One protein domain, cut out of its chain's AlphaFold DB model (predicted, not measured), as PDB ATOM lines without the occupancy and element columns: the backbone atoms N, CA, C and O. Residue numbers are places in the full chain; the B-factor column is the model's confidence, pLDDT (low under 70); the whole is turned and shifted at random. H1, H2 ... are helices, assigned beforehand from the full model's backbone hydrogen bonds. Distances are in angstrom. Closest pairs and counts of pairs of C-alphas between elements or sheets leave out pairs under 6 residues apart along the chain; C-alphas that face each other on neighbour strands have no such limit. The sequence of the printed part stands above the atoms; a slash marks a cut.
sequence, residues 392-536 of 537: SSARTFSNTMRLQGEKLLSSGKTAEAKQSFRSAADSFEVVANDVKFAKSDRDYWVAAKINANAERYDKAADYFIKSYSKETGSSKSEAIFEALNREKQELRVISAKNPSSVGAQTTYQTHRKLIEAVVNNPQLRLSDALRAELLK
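Overview. This is residues 392 to 536 of the 537 residues of an uncharacterized protein of Bdellovibrio sp. SKB1291214 (UniProt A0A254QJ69). Two helical hairpins, H1 with H2 and the longer H5 with H6, make a V that closes near the end of H1 and the start of H6, and a shorter hairpin, H3 with H4, fills the space between them. Short H7 folds back beside parts of H5 and H6, far from H1. The printed part has 145 residues with seven named helices, H1 to H7 in chain order, and no named strand: all helix. It is compact, with a radius of gyration of the C-alphas of 15.3 A, but flat, spanning 45 by 38 by 19 A.

Along the chain. Find C-alpha 473 at (198.133, 228.962, 274.761); from there H5 runs 37.3 A to residue 497. H6 is residues 502 to 519, 25.8 A, and H7 residues 528 to 535. H3 is residues 441 to 453 and H4 residues 457 to 466. H1, residues 392 to 410, begins at (197.740, 211.616, 246.336) and runs 27.4 A; H2, residues 414 to 433, runs 28.5 A.

Arrangement. Start at the hub, H6, which touches four helices. H5 touches it with residues 484 to 495 alone, opposite ways at a shallow tilt of 17 degrees; the closest C-alphas, Leu 491 and Tyr 508, are 5.8 A apart. H7 touches H6, closest at C-alphas 531 and 519, 6.2 A. H4 touches H6 at a steep tilt of 62 degrees, C-alphas 461 and 518 being closest at 4.6 A. H1 and H5 are apart. Every O i to N i+4 pair is within hydrogen-bond range in H1, H3, H4, H6 and H7; H2 has 15 of 16 and H5 20 of 21.

Size, cuts and confidence. Look at C-alphas 436 and 500, the two farthest apart, at 44.7 A. The printed part has no cut, and no link is long. Mean pLDDT of the printed part is 89.3; residues 498 to 499 are under 70.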
ATOM      1  N   SER A 392     196.568 211.395 247.203       88.06
ATOM      2  CA  SER A 392     197.740 211.616 246.336       88.06
ATOM      3  C   SER A 392     197.349 212.322 245.035       88.06
ATOM      4  O   SER A 392     197.926 213.357 244.675       88.06
ATOM      5  N   SER A 393     196.301 211.823 244.370       89.94
ATOM      6  CA  SER A 393     195.718 212.477 243.192       89.94
ATOM      7  C   SER A 393     195.194 213.867 243.548       89.94
ATOM      8  O   SER A 393     195.451 214.828 242.826       89.94
ATOM      9  N   ALA A 394     194.541 214.001 244.707       91.94
ATOM     10  CA  ALA A 394     194.017 215.276 245.181       91.94
ATOM     11  C   ALA A 394     195.120 216.313 245.432       91.94
ATOM     12  O   ALA A 394     194.988 217.464 245.016       91.94
ATOM     13  N   ARG A 395     196.242 215.913 246.044       91.06
ATOM     14  CA  ARG A 395     197.407 216.785 246.257       91.06
ATOM     15  C   ARG A 395     198.021 217.229 244.931       91.06
ATOM     16  O   ARG A 395     198.299 218.415 244.757       91.06
ATOM     17  N   THR A 396     198.206 216.295 244.000       93.00
ATOM     18  CA  THR A 396     198.745 216.587 242.664       93.00
ATOM     19  C   THR A 396     197.856 217.583 241.926       93.00
ATOM     20  O   THR A 396     198.331 218.636 241.502       93.00
ATOM     21  N   PHE A 397     196.551 217.313 241.854       93.88
ATOM     22  CA  PHE A 397     195.589 218.194 241.199       93.88
ATOM     23  C   PHE A 397     195.512 219.572 241.866       93.88
ATOM     24  O   PHE A 397     195.579 220.592 241.180       93.88
ATOM     25  N   SER A 398     195.447 219.617 243.201       94.12
ATOM     26  CA  SER A 398     195.448 220.867 243.965       94.12
ATOM     27  C   SER A 398     196.663 221.733 243.630       94.12
ATOM     28  O   SER A 398     196.528 222.937 243.418       94.12
ATOM     29  N   ASN A 399     197.855 221.138 243.552       93.62
ATOM     30  CA  ASN A 399     199.077 221.865 243.215       93.62
ATOM     31  C   ASN A 399     199.079 222.370 241.771       93.62
ATOM     32  O   ASN A 399     199.433 223.528 241.543       93.62
ATOM     33  N   THR A 400     198.648 221.546 240.815       96.00
ATOM     34  CA  THR A 400     198.521 221.944 239.406       96.00
ATOM     35  C   THR A 400     197.570 223.129 239.253       96.00
ATOM     36  O   THR A 400     197.928 224.138 238.647       96.00
ATOM     37  N   MET A 401     196.387 223.052 239.868       96.19
ATOM     38  CA  MET A 401     195.388 224.116 239.790       96.19
ATOM     39  C   MET A 401     195.826 225.388 240.525       96.19
ATOM     40  O   MET A 401     195.555 226.485 240.039       96.19
ATOM     41  N   ARG A 402     196.556 225.273 241.645       96.31
ATOM     42  CA  ARG A 402     197.168 226.427 242.325       96.31
ATOM     43  C   ARG A 402     198.155 227.148 241.403       96.31
ATOM     44  O   ARG A 402     198.033 228.355 241.223       96.31
ATOM     45  N   LEU A 403     199.098 226.418 240.800       95.88
ATOM     46  CA  LEU A 403     200.100 226.992 239.891       95.88
ATOM     47  C   LEU A 403     199.449 227.625 238.651       95.88
ATOM     48  O   LEU A 403     199.863 228.693 238.200       95.88
ATOM     49  N   GLN A 404     198.394 227.004 238.115       95.56
ATOM     50  CA  GLN A 404     197.603 227.587 237.033       95.56
ATOM     51  C   GLN A 404     196.907 228.884 237.471       95.56
ATOM     52  O   GLN A 404     196.931 229.861 236.724       95.56
ATOM     53  N   GLY A 405     196.325 228.911 238.674       94.81
ATOM     54  CA  GLY A 405     195.716 230.108 239.255       94.81
ATOM     55  C   GLY A 405     196.712 231.258 239.393       94.81
ATOM     56  O   GLY A 405     196.426 232.370 238.960       94.81
ATOM     57  N   GLU A 406     197.915 230.981 239.899       92.00
ATOM     58  CA  GLU A 406     199.007 231.961 240.012       92.00
ATOM     59  C   GLU A 406     199.419 232.516 238.642       92.00
ATOM     60  O   GLU A 406     199.541 233.731 238.466       92.00
ATOM     61  N   LYS A 407     199.549 231.643 237.633       93.38
ATOM     62  CA  LYS A 407     199.835 232.055 236.253       93.38
ATOM     63  C   LYS A 407     198.734 232.960 235.693       93.38
ATOM     64  O   LYS A 407     199.039 234.018 235.144       93.38
ATOM     65  N   LEU A 408     197.466 232.579 235.838       93.75
ATOM     66  CA  LEU A 408     196.324 233.370 235.363       93.75
ATOM     67  C   LEU A 408     196.250 234.733 236.059       93.75
ATOM     68  O   LEU A 408     196.060 235.748 235.385       93.75
ATOM     69  N   LEU A 409     196.489 234.770 237.373       89.56
ATOM     70  CA  LEU A 409     196.512 236.000 238.159       89.56
ATOM     71  C   LEU A 409     197.617 236.948 237.677       89.56
ATOM     72  O   LEU A 409     197.356 238.129 237.457       89.56
ATOM     73  N   SER A 410     198.823 236.423 237.424       86.12
ATOM     74  CA  SER A 410     199.941 237.209 236.876       86.12
ATOM     75  C   SER A 410     199.657 237.790 235.483       86.12
ATOM     76  O   SER A 410     200.204 238.825 235.119       86.12
ATOM     77  N   SER A 411     198.759 237.154 234.722       87.69
ATOM     78  CA  SER A 411     198.322 237.597 233.392       87.69
ATOM     79  C   SER A 411     197.057 238.470 233.426       87.69
ATOM     80  O   SER A 411     196.474 238.734 232.378       87.69
ATOM     81  N   GLY A 412     196.588 238.876 234.612       87.38
ATOM     82  CA  GLY A 412     195.396 239.715 234.790       87.38
ATOM     83  C   GLY A 412     194.049 238.999 234.608       87.38
ATOM     84  O   GLY A 412     193.008 239.646 234.673       87.38
ATOM     85  N   LYS A 413     194.040 237.672 234.425       92.25
ATOM     86  CA  LYS A 413     192.829 236.848 234.254       92.25
ATOM     87  C   LYS A 413     192.248 236.431 235.608       92.25
ATOM     88  O   LYS A 413     192.340 235.274 236.018       92.25
ATOM     89  N   THR A 414     191.733 237.404 236.356       90.75
ATOM     90  CA  THR A 414     191.353 237.233 237.771       90.75
ATOM     91  C   THR A 414     190.193 236.257 237.980       90.75
ATOM     92  O   THR A 414     190.229 235.466 238.923       90.75
ATOM     93  N   ALA A 415     189.186 236.261 237.101       92.19
ATOM     94  CA  ALA A 415     188.029 235.373 237.209       92.19
ATOM     95  C   ALA A 415     188.418 233.901 236.998       92.19
ATOM     96  O   ALA A 415     188.044 233.029 237.788       92.19
ATOM     97  N   GLU A 416     189.223 233.621 235.974       94.31
ATOM     98  CA  GLU A 416     189.729 232.282 235.691       94.31
ATOM     99  C   GLU A 416     190.712 231.824 236.771       94.31
ATOM    100  O   GLU A 416     190.636 230.679 237.216       94.31
ATOM    101  N   ALA A 417     191.579 232.722 237.253       94.06
ATOM    102  CA  ALA A 417     192.478 232.433 238.367       94.06
ATOM    103  C   ALA A 417     191.697 231.989 239.607       94.06
ATOM    104  O   ALA A 417     191.987 230.942 240.187       94.06
ATOM    105  N   LYS A 418     190.652 232.737 239.975       94.75
ATOM    106  CA  LYS A 418     189.761 232.409 241.093       94.75
ATOM    107  C   LYS A 418     189.101 231.043 240.919       94.75
ATOM    108  O   LYS A 418     189.025 230.276 241.879       94.75
ATOM    109  N   GLN A 419     188.658 230.699 239.710       94.81
ATOM    110  CA  GLN A 419     188.087 229.378 239.434       94.81
ATOM    111  C   GLN A 419     189.130 228.256 239.572       94.81
ATOM    112  O   GLN A 419     188.831 227.199 240.141       94.81
ATOM    113  N   SER A 420     190.368 228.490 239.126       95.31
ATOM    114  CA  SER A 420     191.485 227.570 239.351       95.31
ATOM    115  C   SER A 420     191.786 227.393 240.843       95.31
ATOM    116  O   SER A 420     191.898 226.258 241.305       95.31
ATOM    117  N   PHE A 421     191.812 228.472 241.631       96.50
ATOM    118  CA  PHE A 421     191.999 228.386 243.084       96.50
ATOM    119  C   PHE A 421     190.845 227.682 243.800       96.50
ATOM    120  O   PHE A 421     191.096 226.914 244.723       96.50
ATOM    121  N   ARG A 422     189.593 227.861 243.359       94.62
ATOM    122  CA  ARG A 422     188.447 227.092 243.881       94.62
ATOM    123  C   ARG A 422     188.618 225.597 243.637       94.62
ATOM    124  O   ARG A 422     188.478 224.805 244.561       94.62
ATOM    125  N   SER A 423     189.019 225.234 242.421       92.44
ATOM    126  CA  SER A 423     189.278 223.841 242.046       92.44
ATOM    127  C   SER A 423     190.425 223.239 242.866       92.44
ATOM    128  O   SER A 423     190.339 222.091 243.299       92.44
ATOM    129  N   ALA A 424     191.475 224.028 243.121       95.12
ATOM    130  CA  ALA A 424     192.567 223.643 244.005       95.12
ATOM    131  C   ALA A 424     192.089 223.448 245.454       95.12
ATOM    132  O   ALA A 424     192.402 222.429 246.064       95.12
ATOM    133  N   ALA A 425     191.296 224.386 245.985       94.69
ATOM    134  CA  ALA A 425     190.763 224.337 247.346       94.69
ATOM    135  C   ALA A 425     189.919 223.078 247.576       94.69
ATOM    136  O   ALA A 425     190.113 222.382 248.569       94.69
ATOM    137  N   ASP A 426     189.025 222.759 246.639       90.94
ATOM    138  CA  ASP A 426     188.129 221.604 246.747       90.94
ATOM    139  C   ASP A 426     188.895 220.277 246.778       90.94
ATOM    140  O   ASP A 426     188.558 219.383 247.554       90.94
ATOM    141  N   SER A 427     189.957 220.143 245.979       91.19
ATOM    142  CA  SER A 427     190.830 218.969 246.058       91.19
ATOM    143  C   SER A 427     191.706 218.977 247.312       91.19
ATOM    144  O   SER A 427     191.937 217.918 247.891       91.19
ATOM    145  N   PHE A 428     192.162 220.136 247.794       93.38
ATOM    146  CA  PHE A 428     192.932 220.192 249.037       93.38
ATOM    147  C   PHE A 428     192.116 219.737 250.257       93.38
ATOM    148  O   PHE A 428     192.675 219.081 251.133       93.38
ATOM    149  N   GLU A 429     190.803 219.998 250.313       91.19
ATOM    150  CA  GLU A 429     189.943 219.485 251.397       91.19
ATOM    151  C   GLU A 429     190.011 217.951 251.503       91.19
ATOM    152  O   GLU A 429     190.005 217.408 252.608       91.19
ATOM    153  N   VAL A 430     190.155 217.240 250.377       89.88
ATOM    154  CA  VAL A 430     190.375 215.784 250.386       89.88
ATOM    155  C   VAL A 430     191.687 215.446 251.093       89.88
ATOM    156  O   VAL A 430     191.713 214.589 251.970       89.88
ATOM    157  N   VAL A 431     192.772 216.150 250.756       90.38
ATOM    158  CA  VAL A 431     194.092 215.957 251.380       90.38
ATOM    159  C   VAL A 431     194.036 216.259 252.876       90.38
ATOM    160  O   VAL A 431     194.591 215.508 253.673       90.38
ATOM    161  N   ALA A 432     193.363 217.343 253.266       88.69
ATOM    162  CA  ALA A 432     193.235 217.771 254.654       88.69
ATOM    163  C   ALA A 432     192.515 216.722 255.516       88.69
ATOM    164  O   ALA A 432     192.941 216.463 256.646       88.69
ATOM    165  N   ASN A 433     191.484 216.084 254.958       86.81
ATOM    166  CA  ASN A 433     190.665 215.088 255.648       86.81
ATOM    167  C   ASN A 433     191.221 213.657 255.555       86.81
ATOM    168  O   ASN A 433     190.844 212.808 256.357       86.81
ATOM    169  N   ASP A 434     192.142 213.373 254.630       84.56
ATOM    170  CA  ASP A 434     192.742 212.043 254.502       84.56
ATOM    171  C   ASP A 434     193.726 211.768 255.649       84.56
ATOM    172  O   ASP A 434     194.835 212.309 255.684       84.56
ATOM    173  N   VAL A 435     193.329 210.923 256.602       82.00
ATOM    174  CA  VAL A 435     194.122 210.559 257.792       82.00
ATOM    175  C   VAL A 435     195.477 209.926 257.464       82.00
ATOM    176  O   VAL A 435     196.369 209.947 258.306       82.00
ATOM    177  N   LYS A 436     195.663 209.397 256.247       83.62
ATOM    178  CA  LYS A 436     196.927 208.780 255.817       83.62
ATOM    179  C   LYS A 436     198.000 209.812 255.479       83.62
ATOM    180  O   LYS A 436     199.181 209.480 255.455       83.62
ATOM    181  N   PHE A 437     197.608 211.058 255.214       81.75
ATOM    182  CA  PHE A 437     198.549 212.138 254.952       81.75
ATOM    183  C   PHE A 437     198.879 212.860 256.251       81.75
ATOM    184  O   PHE A 437     198.022 213.526 256.835       81.75
ATOM    185  N   ALA A 438     200.144 212.796 256.665       84.75
ATOM    186  CA  ALA A 438     200.680 213.769 257.602       84.75
ATOM    187  C   ALA A 438     200.672 215.147 256.921       84.75
ATOM    188  O   ALA A 438     201.147 215.296 255.791       84.75
ATOM    189  N   LYS A 439     200.092 216.145 257.591       89.62
ATOM    190  CA  LYS A 439     200.080 217.530 257.114       89.62
ATOM    191  C   LYS A 439     201.122 218.308 257.888       89.62
ATOM    192  O   LYS A 439     201.161 218.256 259.114       89.62
ATOM    193  N   SER A 440     201.970 219.007 257.156       90.81
ATOM    194  CA  SER A 440     202.899 219.966 257.729       90.81
ATOM    195  C   SER A 440     202.214 221.316 257.940       90.81
ATOM    196  O   SER A 440     201.221 221.638 257.286       90.81
ATOM    197  N   ASP A 441     202.804 222.149 258.791       90.31
ATOM    198  CA  ASP A 441     202.404 223.551 258.950       90.31
ATOM    199  C   ASP A 441     202.406 224.286 257.597       90.31
ATOM    200  O   ASP A 441     201.500 225.058 257.279       90.31
ATOM    201  N   ARG A 442     203.374 223.947 256.734       90.75
ATOM    202  CA  ARG A 442     203.466 224.452 255.362       90.75
ATOM    203  C   ARG A 442     202.266 224.054 254.504       90.75
ATOM    204  O   ARG A 442     201.795 224.886 253.734       90.75
ATOM    205  N   ASP A 443     201.768 222.822 254.614       91.31
ATOM    206  CA  ASP A 443     200.595 222.378 253.850       91.31
ATOM    207  C   ASP A 443     199.365 223.217 254.217       91.31
ATOM    208  O   ASP A 443     198.647 223.686 253.334       91.31
ATOM    209  N   TYR A 444     199.153 223.470 255.512       94.25
ATOM    210  CA  TYR A 444     198.052 224.310 255.978       94.25
ATOM    211  C   TYR A 444     198.208 225.773 255.563       94.25
ATOM    212  O   TYR A 444     197.239 226.391 255.128       94.25
ATOM    213  N   TRP A 445     199.421 226.320 255.589       92.81
ATOM    214  CA  TRP A 445     199.653 227.676 255.096       92.81
ATOM    215  C   TRP A 445     199.388 227.801 253.586       92.81
ATOM    216  O   TRP A 445     198.740 228.750 253.137       92.81
ATOM    217  N   VAL A 446     199.806 226.813 252.784       92.81
ATOM    218  CA  VAL A 446     199.472 226.762 251.349       92.81
ATOM    219  C   VAL A 446     197.957 226.675 251.149       92.81
ATOM    220  O   VAL A 446     197.410 227.386 250.306       92.81
ATOM    221  N   ALA A 447     197.261 225.865 251.947       94.50
ATOM    222  CA  ALA A 447     195.805 225.754 251.909       94.50
ATOM    223  C   ALA A 447     195.099 227.071 252.242       94.50
ATOM    224  O   ALA A 447     194.110 227.418 251.589       94.50
ATOM    225  N   ALA A 448     195.619 227.818 253.220       96.00
ATOM    226  CA  ALA A 448     195.128 229.143 253.568       96.00
ATOM    227  C   ALA A 448     195.228 230.089 252.366       96.00
ATOM    228  O   ALA A 448     194.236 230.708 251.982       96.00
ATOM    229  N   LYS A 449     196.386 230.121 251.689       94.44
ATOM    230  CA  LYS A 449     196.588 230.942 250.485       94.44
ATOM    231  C   LYS A 449     195.686 230.532 249.324       94.44
ATOM    232  O   LYS A 449     195.111 231.402 248.671       94.44
ATOM    233  N   ILE A 450     195.521 229.231 249.076       96.00
ATOM    234  CA  ILE A 450     194.594 228.728 248.050       96.00
ATOM    235  C   ILE A 450     193.163 229.199 248.352       96.00
ATOM    236  O   ILE A 450     192.502 229.753 247.476       96.00
ATOM    237  N   ASN A 451     192.690 229.026 249.592       96.88
ATOM    238  CA  ASN A 451     191.333 229.409 249.981       96.88
ATOM    239  C   ASN A 451     191.121 230.927 249.951       96.88
ATOM    240  O   ASN A 451     190.069 231.371 249.498       96.88
ATOM    241  N   ALA A 452     192.108 231.726 250.361       95.62
ATOM    242  CA  ALA A 452     192.024 233.182 250.293       95.62
ATOM    243  C   ALA A 452     191.862 233.659 248.840       95.62
ATOM    244  O   ALA A 452     190.942 234.416 248.540       95.62
ATOM    245  N   ASN A 453     192.670 233.135 247.910       95.00
ATOM    246  CA  ASN A 453     192.546 233.456 246.481       95.00
ATOM    247  C   ASN A 453     191.266 232.890 245.831       95.00
ATOM    248  O   ASN A 453     190.823 233.377 244.792       95.00
ATOM    249  N   ALA A 454     190.642 231.883 246.445       95.38
ATOM    250  CA  ALA A 454     189.315 231.389 246.079       95.38
ATOM    251  C   ALA A 454     188.158 232.217 246.689       95.38
ATOM    252  O   ALA A 454     186.990 231.905 246.428       95.38
ATOM    253  N   GLU A 455     188.477 233.248 247.487       96.00
ATOM    254  CA  GLU A 455     187.572 234.060 248.318       96.00
ATOM    255  C   GLU A 455     186.799 233.268 249.387       96.00
ATOM    256  O   GLU A 455     185.683 233.614 249.767       96.00
ATOM    257  N   ARG A 456     187.395 232.188 249.894       95.50
ATOM    258  CA  ARG A 456     186.863 231.363 250.988       95.50
ATOM    259  C   ARG A 456     187.538 231.752 252.302       95.50
ATOM    260  O   ARG A 456     188.261 230.949 252.889       95.50
ATOM    261  N   TYR A 457     187.350 232.999 252.729       96.12
ATOM    262  CA  TYR A 457     188.146 233.606 253.803       96.12
ATOM    263  C   TYR A 457     188.008 232.909 255.162       96.12
ATOM    264  O   TYR A 457     189.020 232.738 255.834       96.12
ATOM    265  N   ASP A 458     186.827 232.397 255.514       93.75
ATOM    266  CA  ASP A 458     186.642 231.636 256.761       93.75
ATOM    267  C   ASP A 458     187.509 230.368 256.779       93.75
ATOM    268  O   ASP A 458     188.267 230.113 257.713       93.75
ATOM    269  N   LYS A 459     187.484 229.607 255.676       94.88
ATOM    270  CA  LYS A 459     188.328 228.415 255.495       94.88
ATOM    271  C   LYS A 459     189.808 228.774 255.434       94.88
ATOM    272  O   LYS A 459     190.643 228.035 255.950       94.88
ATOM    273  N   ALA A 460     190.139 229.892 254.792       96.44
ATOM    274  CA  ALA A 460     191.504 230.384 254.736       96.44
ATOM    275  C   ALA A 460     192.035 230.697 256.142       96.44
ATOM    276  O   ALA A 460     193.147 230.290 256.473       96.44
ATOM    277  N   ALA A 461     191.213 231.333 256.980       96.06
ATOM    278  CA  ALA A 461     191.534 231.623 258.368       96.06
ATOM    279  C   ALA A 461     191.714 230.350 259.205       96.06
ATOM    280  O   ALA A 461     192.714 230.225 259.910       96.06
ATOM    281  N   ASP A 462     190.814 229.370 259.070       94.88
ATOM    282  CA  ASP A 462     190.934 228.079 259.760       94.88
ATOM    283  C   ASP A 462     192.258 227.376 259.427       94.88
ATOM    284  O   ASP A 462     192.952 226.873 260.314       94.88
ATOM    285  N   TYR A 463     192.632 227.338 258.146       95.88
ATOM    286  CA  TYR A 463     193.897 226.739 257.728       95.88
ATOM    287  C   TYR A 463     195.112 227.541 258.187       95.88
ATOM    288  O   TYR A 463     196.099 226.943 258.609       95.88
ATOM    289  N   PHE A 464     195.033 228.870 258.178       95.94
ATOM    290  CA  PHE A 464     196.096 229.719 258.705       95.94
ATOM    291  C   PHE A 464     196.327 229.449 260.197       95.94
ATOM    292  O   PHE A 464     197.455 229.291 260.638       95.94
ATOM    293  N   ILE A 465     195.268 229.306 260.994       93.25
ATOM    294  CA  ILE A 465     195.395 228.978 262.421       93.25
ATOM    295  C   ILE A 465     195.955 227.557 262.614       93.25
ATOM    296  O   ILE A 465     196.752 227.320 263.529       93.25
ATOM    297  N   LYS A 466     195.579 226.603 261.751       93.50
ATOM    298  CA  LYS A 466     196.103 225.225 261.772       93.50
ATOM    299  C   LYS A 466     197.587 225.131 261.411       93.50
ATOM    300  O   LYS A 466     198.245 224.226 261.921       93.50
ATOM    301  N   SER A 467     198.141 226.057 260.621       93.69
ATOM    302  CA  SER A 467     199.593 226.094 260.374       93.69
ATOM    303  C   SER A 467     200.419 226.452 261.613       93.69
ATOM    304  O   SER A 467     201.637 226.373 261.568       93.69
ATOM    305  N   TYR A 468     199.771 226.816 262.723       92.12
ATOM    306  CA  TYR A 468     200.395 227.036 264.031       92.12
ATOM    307  C   TYR A 468     199.845 226.055 265.075       92.12
ATOM    308  O   TYR A 468     199.695 226.386 266.247       92.12
ATOM    309  N   SER A 469     199.467 224.844 264.653       85.69
ATOM    310  CA  SER A 469     198.860 223.837 265.539       85.69
ATOM    311  C   SER A 469     199.812 223.279 266.602       85.69
ATOM    312  O   SER A 469     199.335 222.787 267.621       85.69
ATOM    313  N   LYS A 470     201.131 223.374 266.383       86.56
ATOM    314  CA  LYS A 470     202.159 222.963 267.354       86.56
ATOM    315  C   LYS A 470     202.313 223.934 268.523       86.56
ATOM    316  O   LYS A 470     202.777 223.531 269.583       86.56
ATOM    317  N   GLU A 471     201.918 225.187 268.329       85.44
ATOM    318  CA  GLU A 471     201.933 226.204 269.373       85.44
ATOM    319  C   GLU A 471     200.705 226.060 270.280       85.44
ATOM    320  O   GLU A 471     199.622 225.675 269.826       85.44
ATOM    321  N   THR A 472     200.831 226.405 271.563       77.94
ATOM    322  CA  THR A 472     199.727 226.286 272.533       77.94
ATOM    323  C   THR A 472     199.591 227.543 273.387       77.94
ATOM    324  O   THR A 472     200.551 228.277 273.601       77.94
ATOM    325  N   GLY A 473     198.378 227.824 273.870       79.12
ATOM    326  CA  GLY A 473     198.133 228.962 274.761       79.12
ATOM    327  C   GLY A 473     198.554 230.309 274.157       79.12
ATOM    328  O   GLY A 473     198.178 230.631 273.030       79.12
ATOM    329  N   SER A 474     199.316 231.098 274.921       77.88
ATOM    330  CA  SER A 474     199.786 232.430 274.517       77.88
ATOM    331  C   SER A 474     200.812 232.398 273.381       77.88
ATOM    332  O   SER A 474     200.740 233.266 272.512       77.88
ATOM    333  N   SER A 475     201.685 231.378 273.311       82.94
ATOM    334  CA  SER A 475     202.710 231.279 272.253       82.94
ATOM    335  C   SER A 475     202.081 231.182 270.864       82.94
ATOM    336  O   SER A 475     202.571 231.764 269.900       82.94
ATOM    337  N   LYS A 476     200.920 230.518 270.767       86.50
ATOM    338  CA  LYS A 476     200.154 230.422 269.522       86.50
ATOM    339  C   LYS A 476     199.619 231.773 269.069       86.50
ATOM    340  O   LYS A 476     199.728 232.106 267.890       86.50
ATOM    341  N   SER A 477     199.028 232.538 269.983       84.19
ATOM    342  CA  SER A 477     198.495 233.866 269.668       84.19
ATOM    343  C   SER A 477     199.607 234.836 269.260       84.19
ATOM    344  O   SER A 477     199.416 235.594 268.312       84.19
ATOM    345  N   GLU A 478     200.771 234.775 269.912       87.06
ATOM    346  CA  GLU A 478     201.956 235.570 269.559       87.06
ATOM    347  C   GLU A 478     202.511 235.188 268.181       87.06
ATOM    348  O   GLU A 478     202.654 236.056 267.320       87.06
ATOM    349  N   ALA A 479     202.718 233.894 267.914       88.56
ATOM    350  CA  ALA A 479     203.205 233.417 266.619       88.56
ATOM    351  C   ALA A 479     202.261 233.801 265.464       88.56
ATOM    352  O   ALA A 479     202.711 234.225 264.393       88.56
ATOM    353  N   ILE A 480     200.945 233.698 265.684       89.88
ATOM    354  CA  ILE A 480     199.929 234.121 264.714       89.88
ATOM    355  C   ILE A 480     199.952 235.641 264.526       89.88
ATOM    356  O   ILE A 480     199.897 236.103 263.387       89.88
ATOM    357  N   PHE A 481     200.068 236.423 265.601       90.75
ATOM    358  CA  PHE A 481     200.177 237.881 265.514       90.75
ATOM    359  C   PHE A 481     201.401 238.308 264.695       90.75
ATOM    360  O   PHE A 481     201.268 239.102 263.763       90.75
ATOM    361  N   GLU A 482     202.576 237.742 264.975       91.12
ATOM    362  CA  GLU A 482     203.792 238.034 264.214       91.12
ATOM    363  C   GLU A 482     203.652 237.659 262.736       91.12
ATOM    364  O   GLU A 482     204.095 238.399 261.856       91.12
ATOM    365  N   ALA A 483     203.014 236.523 262.446       91.38
ATOM    366  CA  ALA A 483     202.758 236.093 261.081       91.38
ATOM    367  C   ALA A 483     201.832 237.053 260.331       91.38
ATOM    368  O   ALA A 483     202.141 237.440 259.206       91.38
ATOM    369  N   LEU A 484     200.740 237.490 260.959       90.81
ATOM    370  CA  LEU A 484     199.832 238.477 260.375       90.81
ATOM    371  C   LEU A 484     200.512 239.839 260.207       90.81
ATOM    372  O   LEU A 484     200.274 240.521 259.212       90.81
ATOM    373  N   ASN A 485     201.405 240.222 261.121       88.81
ATOM    374  CA  ASN A 485     202.189 241.442 260.973       88.81
ATOM    375  C   ASN A 485     203.153 241.353 259.775       88.81
ATOM    376  O   ASN A 485     203.281 242.317 259.025       88.81
ATOM    377  N   ARG A 486     203.777 240.189 259.527       89.38
ATOM    378  CA  ARG A 486     204.575 239.957 258.307       89.38
ATOM    379  C   ARG A 486     203.727 240.073 257.040       89.38
ATOM    380  O   ARG A 486     204.113 240.802 256.133       89.38
ATOM    381  N   GLU A 487     202.551 239.448 257.009       86.62
ATOM    382  CA  GLU A 487     201.594 239.569 255.894       86.62
ATOM    383  C   GLU A 487     201.172 241.037 255.670       86.62
ATOM    384  O   GLU A 487     201.088 241.514 254.537       86.62
ATOM    385  N   LYS A 488     201.003 241.811 256.749       84.44
ATOM    386  CA  LYS A 488     200.745 243.256 256.686       84.44
ATOM    387  C   LYS A 488     201.930 244.055 256.131       84.44
ATOM    388  O   LYS A 488     201.723 245.023 255.401       84.44
ATOM    389  N   GLN A 489     203.174 243.676 256.429       86.56
ATOM    390  CA  GLN A 489     204.342 244.296 255.787       86.56
ATOM    391  C   GLN A 489     204.424 243.938 254.296       86.56
ATOM    392  O   GLN A 489     204.745 244.806 253.484       86.56
ATOM    393  N   GLU A 490     204.074 242.707 253.907       81.44
ATOM    394  CA  GLU A 490     203.994 242.317 252.491       81.44
ATOM    395  C   GLU A 490     202.972 243.170 251.726       81.44
ATOM    396  O   GLU A 490     203.276 243.639 250.627       81.44
ATOM    397  N   LEU A 491     201.810 243.468 252.325       79.19
ATOM    398  CA  LEU A 491     200.825 244.397 251.752       79.19
ATOM    399  C   LEU A 491     201.436 245.763 251.406       79.19
ATOM    400  O   LEU A 491     201.167 246.298 250.327       79.19
ATOM    401  N   ARG A 492     202.293 246.312 252.279       80.06
ATOM    402  CA  ARG A 492     202.984 247.591 252.031       80.06
ATOM    403  C   ARG A 492     203.906 247.491 250.819       80.06
ATOM    404  O   ARG A 492     203.862 248.356 249.946       80.06
ATOM    405  N   VAL A 493     204.673 246.406 250.711       83.56
ATOM    406  CA  VAL A 493     205.562 246.163 249.561       83.56
ATOM    407  C   VAL A 493     204.770 246.002 248.258       83.56
ATOM    408  O   VAL A 493     205.153 246.574 247.237       83.56
ATOM    409  N   ILE A 494     203.656 245.263 248.284       75.44
ATOM    410  CA  ILE A 494     202.780 245.066 247.117       75.44
ATOM    411  C   ILE A 494     202.197 246.405 246.659       75.44
ATOM    412  O   ILE A 494     202.252 246.719 245.468       75.44
ATOM    413  N   SER A 495     201.706 247.218 247.600       71.88
ATOM    414  CA  SER A 495     201.149 248.542 247.301       71.88
ATOM    415  C   SER A 495     202.179 249.491 246.674       71.88
ATOM    416  O   SER A 495     201.828 250.287 245.808       71.88
ATOM    417  N   ALA A 496     203.460 249.357 247.037       80.06
ATOM    418  CA  ALA A 496     204.539 250.192 246.517       80.06
ATOM    419  C   ALA A 496     205.031 249.783 245.115       80.06
ATOM    420  O   ALA A 496     205.502 250.638 244.368       80.06
ATOM    421  N   LYS A 497     204.961 248.494 244.736       72.50
ATOM    422  CA  LYS A 497     205.637 247.996 243.520       72.50
ATOM    423  C   LYS A 497     204.867 248.182 242.208       72.50
ATOM    424  O   LYS A 497     205.528 248.258 241.179       72.50
ATOM    425  N   ASN A 498     203.530 248.243 242.209       68.12
ATOM    426  CA  ASN A 498     202.708 248.568 241.022       68.12
ATOM    427  C   ASN A 498     201.207 248.693 241.394       68.12
ATOM    428  O   ASN A 498     200.418 247.795 241.065       68.12
ATOM    429  N   PRO A 499     200.786 249.766 242.093       69.69
ATOM    430  CA  PRO A 499     199.427 249.889 242.642       69.69
ATOM    431  C   PRO A 499     198.320 249.912 241.575       69.69
ATOM    432  O   PRO A 499     197.160 249.634 241.874       69.69
ATOM    433  N   SER A 500     198.667 250.220 240.323       74.75
ATOM    434  CA  SER A 500     197.742 250.255 239.187       74.75
ATOM    435  C   SER A 500     197.455 248.889 238.561       74.75
ATOM    436  O   SER A 500     196.497 248.770 237.801       74.75
ATOM    437  N   SER A 501     198.255 247.851 238.836       80.25
ATOM    438  CA  SER A 501     197.998 246.539 238.233       80.25
ATOM    439  C   SER A 501     196.828 245.829 238.922       80.25
ATOM    440  O   SER A 501     196.785 245.707 240.147       80.25
ATOM    441  N   VAL A 502     195.896 245.298 238.124       79.19
ATOM    442  CA  VAL A 502     194.736 244.529 238.613       79.19
ATOM    443  C   VAL A 502     195.177 243.347 239.487       79.19
ATOM    444  O   VAL A 502     194.548 243.053 240.504       79.19
ATOM    445  N   GLY A 503     196.294 242.701 239.135       77.12
ATOM    446  CA  GLY A 503     196.892 241.628 239.930       77.12
ATOM    447  C   GLY A 503     197.338 242.098 241.317       77.12
ATOM    448  O   GLY A 503     196.950 241.486 242.307       77.12
ATOM    449  N   ALA A 504     198.078 243.209 241.418       78.62
ATOM    450  CA  ALA A 504     198.520 243.740 242.712       78.62
ATOM    451  C   ALA A 504     197.344 244.192 243.589       78.62
ATOM    452  O   ALA A 504     197.336 243.900 244.784       78.62
ATOM    453  N   GLN A 505     196.330 244.837 243.003       83.00
ATOM    454  CA  GLN A 505     195.110 245.219 243.723       83.00
ATOM    455  C   GLN A 505     194.358 243.993 244.248       83.00
ATOM    456  O   GLN A 505     193.933 243.975 245.401       83.00
ATOM    457  N   THR A 506     194.240 242.946 243.427       84.38
ATOM    458  CA  THR A 506     193.596 241.687 243.825       84.38
ATOM    459  C   THR A 506     194.359 241.026 244.970       84.38
ATOM    460  O   THR A 506     193.757 240.703 245.990       84.38
ATOM    461  N   THR A 507     195.684 240.890 244.859       83.44
ATOM    462  CA  THR A 507     196.521 240.319 245.924       83.44
ATOM    463  C   THR A 507     196.413 241.131 247.213       83.44
ATOM    464  O   THR A 507     196.223 240.551 248.280       83.44
ATOM    465  N   TYR A 508     196.451 242.464 247.126       87.31
ATOM    466  CA  TYR A 508     196.273 243.341 248.282       87.31
ATOM    467  C   TYR A 508     194.932 243.076 248.987       87.31
ATOM    468  O   TYR A 508     194.894 242.854 250.197       87.31
ATOM    469  N   GLN A 509     193.828 243.028 248.234       89.44
ATOM    470  CA  GLN A 509     192.503 242.755 248.801       89.44
ATOM    471  C   GLN A 509     192.409 241.354 249.414       89.44
ATOM    472  O   GLN A 509     191.840 241.200 250.494       89.44
ATOM    473  N   THR A 510     192.997 240.343 248.773       90.12
ATOM    474  CA  THR A 510     193.024 238.966 249.282       90.12
ATOM    475  C   THR A 510     193.746 238.871 250.625       90.12
ATOM    476  O   THR A 510     193.209 238.289 251.568       90.12
ATOM    477  N   HIS A 511     194.941 239.457 250.741       90.00
ATOM    478  CA  HIS A 511     195.719 239.446 251.983       90.00
ATOM    479  C   HIS A 511     195.017 240.234 253.093       90.00
ATOM    480  O   HIS A 511     194.902 239.742 254.214       90.00
ATOM    481  N   ARG A 512     194.472 241.417 252.779       92.25
ATOM    482  CA  ARG A 512     193.696 242.208 253.739       92.25
ATOM    483  C   ARG A 512     192.506 241.413 254.289       92.25
ATOM    484  O   ARG A 512     192.351 241.313 255.501       92.25
ATOM    485  N   LYS A 513     191.701 240.805 253.413       95.06
ATOM    486  CA  LYS A 513     190.538 240.003 253.820       95.06
ATOM    487  C   LYS A 513     190.923 238.730 254.573       95.06
ATOM    488  O   LYS A 513     190.189 238.307 255.459       95.06
ATOM    489  N   LEU A 514     192.073 238.125 254.263       93.94
ATOM    490  CA  LEU A 514     192.617 237.023 255.058       93.94
ATOM    491  C   LEU A 514     192.956 237.481 256.482       93.94
ATOM    492  O   LEU A 514     192.555 236.811 257.429       93.94
ATOM    493  N   ILE A 515     193.643 238.618 256.643       93.38
ATOM    494  CA  ILE A 515     193.950 239.184 257.967       93.38
ATOM    495  C   ILE A 515     192.649 239.456 258.730       93.38
ATOM    496  O   ILE A 515     192.508 238.998 259.862       93.38
ATOM    497  N   GLU A 516     191.679 240.125 258.098       94.31
ATOM    498  CA  GLU A 516     190.357 240.387 258.685       94.31
ATOM    499  C   GLU A 516     189.672 239.087 259.144       94.31
ATOM    500  O   GLU A 516     189.165 239.019 260.265       94.31
ATOM    501  N   ALA A 517     189.695 238.032 258.326       95.44
ATOM    502  CA  ALA A 517     189.082 236.752 258.669       95.44
ATOM    503  C   ALA A 517     189.815 236.008 259.796       95.44
ATOM    504  O   ALA A 517     189.162 235.436 260.665       95.44
ATOM    505  N   VAL A 518     191.153 236.025 259.829       94.00
ATOM    506  CA  VAL A 518     191.933 235.386 260.907       94.00
ATOM    507  C   VAL A 518     191.712 236.105 262.234       94.00
ATOM    508  O   VAL A 518     191.462 235.452 263.244       94.00
ATOM    509  N   VAL A 519     191.762 237.440 262.235       93.25
ATOM    510  CA  VAL A 519     191.579 238.265 263.442       93.25
ATOM    511  C   VAL A 519     190.194 238.061 264.063       93.25
ATOM    512  O   VAL A 519     190.068 238.030 265.291       93.25
ATOM    513  N   ASN A 520     189.173 237.893 263.220       92.94
ATOM    514  CA  ASN A 520     187.787 237.689 263.634       92.94
ATOM    515  C   ASN A 520     187.409 236.210 263.831       92.94
ATOM    516  O   ASN A 520     186.265 235.918 264.182       92.94
ATOM    517  N   ASN A 521     188.332 235.263 263.625       92.88
ATOM    518  CA  ASN A 521     188.028 233.842 263.767       92.88
ATOM    519  C   ASN A 521     187.792 233.485 265.252       92.88
ATOM    520  O   ASN A 521     188.649 233.765 266.095       92.88
ATOM    521  N   PRO A 522     186.679 232.814 265.602       89.31
ATOM    522  CA  PRO A 522     186.337 232.503 266.992       89.31
ATOM    523  C   PRO A 522     187.313 231.530 267.673       89.31
ATOM    524  O   PRO A 522     187.369 231.478 268.903       89.31
ATOM    525  N   GLN A 523     188.090 230.761 266.903       87.06
ATOM    526  CA  GLN A 523     189.117 229.859 267.435       87.06
ATOM    527  C   GLN A 523     190.383 230.602 267.880       87.06
ATOM    528  O   GLN A 523     191.221 230.020 268.572       87.06
ATOM    529  N   LEU A 524     190.535 231.875 267.500       86.00
ATOM    530  CA  LEU A 524     191.682 232.699 267.841       86.00
ATOM    531  C   LEU A 524     191.300 233.759 268.880       86.00
ATOM    532  O   LEU A 524     190.524 234.683 268.630       86.00
ATOM    533  N   ARG A 525     191.903 233.658 270.066       84.06
ATOM    534  CA  ARG A 525     191.777 234.674 271.115       84.06
ATOM    535  C   ARG A 525     192.961 235.635 271.035       84.06
ATOM    536  O   ARG A 525     194.035 235.349 271.561       84.06
ATOM    537  N   LEU A 526     192.750 236.765 270.365       84.06
ATOM    538  CA  LEU A 526     193.624 237.938 270.429       84.06
ATOM    539  C   LEU A 526     193.024 238.961 271.396       84.06
ATOM    540  O   LEU A 526     191.801 239.073 271.486       84.06
ATOM    541  N   SER A 527     193.874 239.713 272.094       86.12
ATOM    542  CA  SER A 527     193.424 240.875 272.864       86.12
ATOM    543  C   SER A 527     192.933 241.981 271.928       86.12
ATOM    544  O   SER A 527     193.391 242.089 270.786       86.12
ATOM    545  N   ASP A 528     192.036 242.839 272.412       88.44
ATOM    546  CA  ASP A 528     191.468 243.924 271.601       88.44
ATOM    547  C   ASP A 528     192.543 244.877 271.058       88.44
ATOM    548  O   ASP A 528     192.445 245.330 269.919       88.44
ATOM    549  N   ALA A 529     193.622 245.102 271.816       88.06
ATOM    550  CA  ALA A 529     194.770 245.889 271.369       88.06
ATOM    551  C   ALA A 529     195.472 245.266 270.146       88.06
ATOM    552  O   ALA A 529     195.750 245.964 269.172       88.06
ATOM    553  N   LEU A 530     195.716 243.949 270.160       87.56
ATOM    554  CA  LEU A 530     196.347 243.249 269.032       87.56
ATOM    555  C   LEU A 530     195.422 243.191 267.814       87.56
ATOM    556  O   LEU A 530     195.882 243.342 266.681       87.56
ATOM    557  N   ARG A 531     194.113 243.014 268.036       89.12
ATOM    558  CA  ARG A 531     193.107 243.077 266.966       89.12
ATOM    559  C   ARG A 531     193.106 244.449 266.296       89.12
ATOM    560  O   ARG A 531     193.177 244.523 265.072       89.12
ATOM    561  N   ALA A 532     193.075 245.519 267.089       90.19
ATOM    562  CA  ALA A 532     193.089 246.889 266.587       90.19
ATOM    563  C   ALA A 532     194.361 247.196 265.780       90.19
ATOM    564  O   ALA A 532     194.272 247.790 264.706       90.19
ATOM    565  N   GLU A 533     195.533 246.745 266.243       90.25
ATOM    566  CA  GLU A 533     196.794 246.960 265.524       90.25
ATOM    567  C   GLU A 533     196.825 246.231 264.174       90.25
ATOM    568  O   GLU A 533     197.222 246.810 263.158       90.25
ATOM    569  N   LEU A 534     196.354 244.981 264.114       87.94
ATOM    570  CA  LEU A 534     196.322 244.215 262.865       87.94
ATOM    571  C   LEU A 534     195.327 244.785 261.848       87.94
ATOM    572  O   LEU A 534     195.652 244.838 260.663       87.94
ATOM    573  N   LEU A 535     194.168 245.268 262.303       88.31
ATOM    574  CA  LEU A 535     193.116 245.836 261.447       88.31
ATOM    575  C   LEU A 535     193.341 247.306 261.069       88.31
ATOM    576  O   LEU A 535     192.583 247.857 260.269       88.31
ATOM    577  N   LYS A 536     194.368 247.957 261.627       87.69
ATOM    578  CA  LYS A 536     194.717 249.334 261.273       87.69
ATOM    579  C   LYS A 536     195.057 249.431 259.770       87.69
ATOM    580  O   LYS A 536     195.892 248.626 259.341       87.69
TER     581      LYS A 536